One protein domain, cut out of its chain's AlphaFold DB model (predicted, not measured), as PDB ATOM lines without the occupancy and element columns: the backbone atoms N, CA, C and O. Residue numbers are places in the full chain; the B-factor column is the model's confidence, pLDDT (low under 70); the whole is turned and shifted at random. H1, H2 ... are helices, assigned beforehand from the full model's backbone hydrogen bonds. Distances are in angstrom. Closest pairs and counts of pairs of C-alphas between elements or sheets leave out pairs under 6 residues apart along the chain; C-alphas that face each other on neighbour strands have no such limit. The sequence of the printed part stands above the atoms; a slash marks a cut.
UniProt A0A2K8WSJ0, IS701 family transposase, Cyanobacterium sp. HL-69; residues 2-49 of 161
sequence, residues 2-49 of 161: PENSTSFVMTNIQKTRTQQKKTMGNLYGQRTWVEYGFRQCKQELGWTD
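What this domain is: This is residues 2 to 49 of the 161 residues of the protein "IS701 family transposase" of Cyanobacterium sp. HL-69 (UniProt A0A2K8WSJ0). Two helices, H2 and H1, stand end to end almost in one line, making a single long helical rod with one residue between them. The stretch before H1 folds back beside that helix, and residues 2 to 8 stick out from the rod as a free arm. The printed part has 48 residues, with two named helices in the order H1, H2 along the chain and no named strand; the class is all helix. The whole is extended, with a radius of gyration of the C-alphas of 15.5 A and spans of 48 by 25 by 14 A.

Where its parts are: H2, the longest helix, holds residues 31 to 44 and measures 20.0 A from first to last C-alpha, from C-alpha 31 at (25.080, 13.674, 40.205) to C-alpha 44 at (19.793, 5.975, 22.475). H1 holds residues 17 to 29 and measures 18.0 A; its C-alpha 17 is at (25.545, 19.962, 60.866). Residues 2 to 16 hold no named element.

How they stand to each other: H1 and H2 meet only through their link, which is tight, with Gln 30 alone between them. The N-to-C direction of H2 is (-0.10, -0.34, -0.93) and that of H1 is (-0.01, -0.32, -0.95). In both helices every O i to N i+4 pair is within hydrogen-bond range. Residues 29 to 37, of which 31 to 37 belong to H2, stand free, and so do residues 40 to 46, of which 40 to 44 belong to H2.

The domain as a whole: The two C-alphas farthest apart are those of Thr 16 and Asp 49, at 48.5 A. The outline is flat, but only just. The printed part has no cut. The mean pLDDT of the printed part is 82.1, and residues 2 to 7 are under 70.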
ATOM      1  N   PRO A   2      33.142   0.169  46.592       44.41
ATOM      2  CA  PRO A   2      33.702  -0.577  47.714       44.41
ATOM      3  C   PRO A   2      33.267   0.060  49.042       44.41
ATOM      4  O   PRO A   2      33.044   1.274  49.103       44.41
ATOM      5  N   GLU A   3      33.150  -0.762  50.086       52.19
ATOM      6  CA  GLU A   3      32.436  -0.450  51.337       52.19
ATOM      7  C   GLU A   3      32.993   0.750  52.127       52.19
ATOM      8  O   GLU A   3      32.253   1.358  52.891       52.19
ATOM      9  N   ASN A   4      34.242   1.173  51.887       54.50
ATOM     10  CA  ASN A   4      34.929   2.200  52.688       54.50
ATOM     11  C   ASN A   4      35.509   3.369  51.869       54.50
ATOM     12  O   ASN A   4      36.571   3.899  52.184       54.50
ATOM     13  N   SER A   5      34.832   3.793  50.799       56.41
ATOM     14  CA  SER A   5      35.240   4.997  50.056       56.41
ATOM     15  C   SER A   5      34.601   6.261  50.649       56.41
ATOM     16  O   SER A   5      33.476   6.637  50.320       56.41
ATOM     17  N   THR A   6      35.311   6.950  51.546       68.81
ATOM     18  CA  THR A   6      34.871   8.250  52.079       68.81
ATOM     19  C   THR A   6      34.988   9.332  51.008       68.81
ATOM     20  O   THR A   6      36.088   9.690  50.592       68.81
ATOM     21  N   SER A   7      33.852   9.872  50.561       67.44
ATOM     22  CA  SER A   7      33.817  11.046  49.681       67.44
ATOM     23  C   SER A   7      33.923  12.326  50.513       67.44
ATOM     24  O   SER A   7      33.039  12.613  51.320       67.44
ATOM     25  N   PHE A   8      34.980  13.111  50.306       79.81
ATOM     26  CA  PHE A   8      35.095  14.461  50.863       79.81
ATOM     27  C   PHE A   8      34.448  15.452  49.894       79.81
ATOM     28  O   PHE A   8      34.850  15.531  48.737       79.81
ATOM     29  N   VAL A   9      33.428  16.188  50.348       80.38
ATOM     30  CA  VAL A   9      32.705  17.144  49.497       80.38
ATOM     31  C   VAL A   9      32.632  18.503  50.186       80.38
ATOM     32  O   VAL A   9      32.119  18.615  51.298       80.38
ATOM     33  N   MET A  10      33.143  19.536  49.518       85.38
ATOM     34  CA  MET A  10      33.028  20.926  49.966       85.38
ATOM     35  C   MET A  10      31.643  21.481  49.614       85.38
ATOM     36  O   MET A  10      31.080  21.153  48.570       85.38
ATOM     37  N   THR A  11      31.065  22.304  50.491       83.81
ATOM     38  CA  THR A  11      29.722  22.864  50.291       83.81
ATOM     39  C   THR A  11      29.555  24.218  50.960       83.81
ATOM     40  O   THR A  11      30.105  24.451  52.032       83.81
ATOM     41  N   ASN A  12      28.740  25.079  50.348       87.81
ATOM     42  CA  ASN A  12      28.337  26.378  50.892       87.81
ATOM     43  C   ASN A  12      26.984  26.314  51.645       87.81
ATOM     44  O   ASN A  12      26.321  27.325  51.852       87.81
ATOM     45  N   ILE A  13      26.502  25.121  52.013       84.19
ATOM     46  CA  ILE A  13      25.221  24.974  52.723       84.19
ATOM     47  C   ILE A  13      25.378  25.426  54.183       84.19
ATOM     48  O   ILE A  13      25.981  24.725  54.994       84.19
ATOM     49  N   GLN A  14      24.756  26.552  54.532       83.56
ATOM     50  CA  GLN A  14      24.791  27.168  55.866       83.56
ATOM     51  C   GLN A  14      23.716  26.607  56.823       83.56
ATOM     52  O   GLN A  14      22.985  27.353  57.468       83.56
ATOM     53  N   LYS A  15      23.560  25.279  56.891       80.62
ATOM     54  CA  LYS A  15      22.594  24.617  57.794       80.62
ATOM     55  C   LYS A  15      23.296  23.976  58.988       80.62
ATOM     56  O   LYS A  15      24.480  23.658  58.922       80.62
ATOM     57  N   THR A  16      22.541  23.688  60.050       78.88
ATOM     58  CA  THR A  16      23.022  22.892  61.189       78.88
ATOM     59  C   THR A  16      23.604  21.556  60.710       78.88
ATOM     60  O   THR A  16      23.026  20.907  59.835       78.88
ATOM     61  N   ARG A  17      24.720  21.110  61.307       74.38
ATOM     62  CA  ARG A  17      25.545  19.962  60.866       74.38
ATOM     63  C   ARG A  17      24.746  18.701  60.493       74.38
ATOM     64  O   ARG A  17      25.065  18.034  59.511       74.38
ATOM     65  N   THR A  18      23.694  18.376  61.242       73.25
ATOM     66  CA  THR A  18      22.835  17.203  60.990       73.25
ATOM     67  C   THR A  18      21.960  17.367  59.743       73.25
ATOM     68  O   THR A  18      21.876  16.461  58.916       73.25
ATOM     69  N   GLN A  19      21.351  18.541  59.560       75.19
ATOM     70  CA  GLN A  19      20.561  18.857  58.365       75.19
ATOM     71  C   GLN A  19      21.460  19.001  57.133       75.19
ATOM     72  O   GLN A  19      21.095  18.543  56.052       75.19
ATOM     73  N   GLN A  20      22.661  19.557  57.310       79.62
ATOM     74  CA  GLN A  20      23.668  19.683  56.262       79.62
ATOM     75  C   GLN A  20      24.054  18.314  55.697       79.62
ATOM     76  O   GLN A  20      23.987  18.144  54.487       79.62
ATOM     77  N   LYS A  21      24.360  17.308  56.533       80.44
ATOM     78  CA  LYS A  21      24.694  15.949  56.060       80.44
ATOM     79  C   LYS A  21      23.587  15.331  55.200       80.44
ATOM     80  O   LYS A  21      23.873  14.828  54.116       80.44
ATOM     81  N   LYS A  22      22.329  15.395  55.656       83.06
ATOM     82  CA  LYS A  22      21.182  14.816  54.934       83.06
ATOM     83  C   LYS A  22      20.912  15.546  53.616       83.06
ATOM     84  O   LYS A  22      20.779  14.909  52.577       83.06
ATOM     85  N   THR A  23      20.854  16.878  53.645       85.81
ATOM     86  CA  THR A  23      20.653  17.682  52.429       85.81
ATOM     87  C   THR A  23      21.808  17.490  51.447       85.81
ATOM     88  O   THR A  23      21.567  17.295  50.261       85.81
ATOM     89  N   MET A  24      23.047  17.479  51.937       86.00
ATOM     90  CA  MET A  24      24.240  17.303  51.116       86.00
ATOM     91  C   MET A  24      24.286  15.926  50.454       86.00
ATOM     92  O   MET A  24      24.540  15.849  49.259       86.00
ATOM     93  N   GLY A  25      23.995  14.852  51.194       84.00
ATOM     94  CA  GLY A  25      23.929  13.502  50.631       84.00
ATOM     95  C   GLY A  25      22.888  13.396  49.516       84.00
ATOM     96  O   GLY A  25      23.192  12.895  48.436       84.00
ATOM     97  N   ASN A  26      21.696  13.959  49.736       86.94
ATOM     98  CA  ASN A  26      20.632  13.966  48.732       86.94
ATOM     99  C   ASN A  26      21.010  14.767  47.477       86.94
ATOM    100  O   ASN A  26      20.744  14.304  46.371       86.94
ATOM    101  N   LEU A  27      21.624  15.946  47.641       88.00
ATOM    102  CA  LEU A  27      22.061  16.799  46.528       88.00
ATOM    103  C   LEU A  27      23.228  16.178  45.761       88.00
ATOM    104  O   LEU A  27      23.194  16.110  44.538       88.00
ATOM    105  N   TYR A  28      24.237  15.674  46.466       87.62
ATOM    106  CA  TYR A  28      25.390  15.032  45.841       87.62
ATOM    107  C   TYR A  28      24.993  13.742  45.120       87.62
ATOM    108  O   TYR A  28      25.517  13.451  44.047       87.62
ATOM    109  N   GLY A  29      24.008  13.008  45.649       87.00
ATOM    110  CA  GLY A  29      23.405  11.858  44.981       87.00
ATOM    111  C   GLY A  29      22.747  12.200  43.640       87.00
ATOM    112  O   GLY A  29      22.705  11.340  42.763       87.00
ATOM    113  N   GLN A  30      22.316  13.452  43.423       87.62
ATOM    114  CA  GLN A  30      21.733  13.863  42.140       87.62
ATOM    115  C   GLN A  30      22.735  13.815  40.981       87.62
ATOM    116  O   GLN A  30      22.320  13.703  39.831       87.62
ATOM    117  N   ARG A  31      24.050  13.821  41.251       89.00
ATOM    118  CA  ARG A  31      25.080  13.674  40.205       89.00
ATOM    119  C   ARG A  31      24.920  12.380  39.403       89.00
ATOM    120  O   ARG A  31      25.267  12.338  38.230       89.00
ATOM    121  N   THR A  32      24.370  11.335  40.022       90.12
ATOM    122  CA  THR A  32      24.118  10.053  39.359       90.12
ATOM    123  C   THR A  32      23.117  10.219  38.212       90.12
ATOM    124  O   THR A  32      23.261   9.579  37.176       90.12
ATOM    125  N   TRP A  33      22.143  11.128  38.336       88.88
ATOM    126  CA  TRP A  33      21.201  11.425  37.253       88.88
ATOM    127  C   TRP A  33      21.871  12.094  36.056       88.88
ATOM    128  O   TRP A  33      21.493  11.814  34.923       88.88
ATOM    129  N   VAL A  34      22.909  12.904  36.286       89.69
ATOM    130  CA  VAL A  34      23.727  13.473  35.205       89.69
ATOM    131  C   VAL A  34      24.439  12.355  34.437       89.69
ATOM    132  O   VAL A  34      24.413  12.332  33.209       89.69
ATOM    133  N   GLU A  35      25.011  11.374  35.143       91.38
ATOM    134  CA  GLU A  35      25.623  10.199  34.508       91.38
ATOM    135  C   GLU A  35      24.598   9.386  33.700       91.38
ATOM    136  O   GLU A  35      24.872   8.996  32.562       91.38
ATOM    137  N   TYR A  36      23.403   9.163  34.255       89.81
ATOM    138  CA  TYR A  36      22.316   8.499  33.534       89.81
ATOM    139  C   TYR A  36      21.904   9.266  32.273       89.81
ATOM    140  O   TYR A  36      21.708   8.631  31.236       89.81
ATOM    141  N   GLY A  37      21.836  10.599  32.319       89.94
ATOM    142  CA  GLY A  37      21.555  11.432  31.149       89.94
ATOM    143  C   GLY A  37      22.599  11.253  30.047       89.94
ATOM    144  O   GLY A  37      22.254  10.945  28.907       89.94
ATOM    145  N   PHE A  38      23.890  11.300  30.392       90.56
ATOM    146  CA  PHE A  38      24.955  11.012  29.426       90.56
ATOM    147  C   PHE A  38      24.874   9.593  28.859       90.56
ATOM    148  O   PHE A  38      25.123   9.385  27.670       90.56
ATOM    149  N   ARG A  39      24.521   8.605  29.686       91.69
ATOM    150  CA  ARG A  39      24.336   7.222  29.235       91.69
ATOM    151  C   ARG A  39      23.197   7.115  28.221       91.69
ATOM    152  O   ARG A  39      23.372   6.459  27.199       91.69
ATOM    153  N   GLN A  40      22.080   7.795  28.468       91.19
ATOM    154  CA  GLN A  40      20.941   7.860  27.550       91.19
ATOM    155  C   GLN A  40      21.328   8.499  26.213       91.19
ATOM    156  O   GLN A  40      21.070   7.907  25.168       91.19
ATOM    157  N   CYS A  41      22.024   9.640  26.222       90.75
ATOM    158  CA  CYS A  41      22.499  10.270  24.987       90.75
ATOM    159  C   CYS A  41      23.417   9.336  24.180       90.75
ATOM    160  O   CYS A  41      23.267   9.210  22.965       90.75
ATOM    161  N   LYS A  42      24.334   8.632  24.855       89.00
ATOM    162  CA  LYS A  42      25.267   7.700  24.205       89.00
ATOM    163  C   LYS A  42      24.584   6.478  23.605       89.00
ATOM    164  O   LYS A  42      24.906   6.104  22.486       89.00
ATOM    165  N   GLN A  43      23.666   5.861  24.343       90.50
ATOM    166  CA  GLN A  43      23.057   4.592  23.943       90.50
ATOM    167  C   GLN A  43      21.872   4.769  22.991       90.50
ATOM    168  O   GLN A  43      21.664   3.927  22.125       90.50
ATOM    169  N   GLU A  44      21.091   5.840  23.144       91.50
ATOM    170  CA  GLU A  44      19.793   5.975  22.475       91.50
ATOM    171  C   GLU A  44      19.759   7.079  21.407       91.50
ATOM    172  O   GLU A  44      18.922   7.017  20.508       91.50
ATOM    173  N   LEU A  45      20.632   8.090  21.481       90.06
ATOM    174  CA  LEU A  45      20.606   9.245  20.566       90.06
ATOM    175  C   LEU A  45      21.782   9.283  19.582       90.06
ATOM    176  O   LEU A  45      21.874  10.212  18.790       90.06
ATOM    177  N   GLY A  46      22.664   8.279  19.601       87.25
ATOM    178  CA  GLY A  46      23.769   8.194  18.642       87.25
ATOM    179  C   GLY A  46      24.871   9.231  18.883       87.25
ATOM    180  O   GLY A  46      25.413   9.785  17.932       87.25
ATOM    181  N   TRP A  47      25.215   9.494  20.151       85.06
ATOM    182  CA  TRP A  47      26.284  10.436  20.542       85.06
ATOM    183  C   TRP A  47      27.587  10.260  19.760       85.06
ATOM    184  O   TRP A  47      28.251  11.239  19.428       85.06
ATOM    185  N   THR A  48      27.967   9.011  19.494       84.44
ATOM    186  CA  THR A  48      29.178   8.655  18.755       84.44
ATOM    187  C   THR A  48      28.818   8.268  17.323       84.44
ATOM    188  O   THR A  48      28.778   7.080  16.998       84.44
ATOM    189  N   ASP A  49      28.534   9.253  16.472       84.19
ATOM    190  CA  ASP A  49      28.483   9.022  15.026       84.19
ATOM    191  C   ASP A  49      29.893   9.172  14.439       84.19
ATOM    192  O   ASP A  49      30.423  10.275  14.311       84.19
TER     193      ASP A  49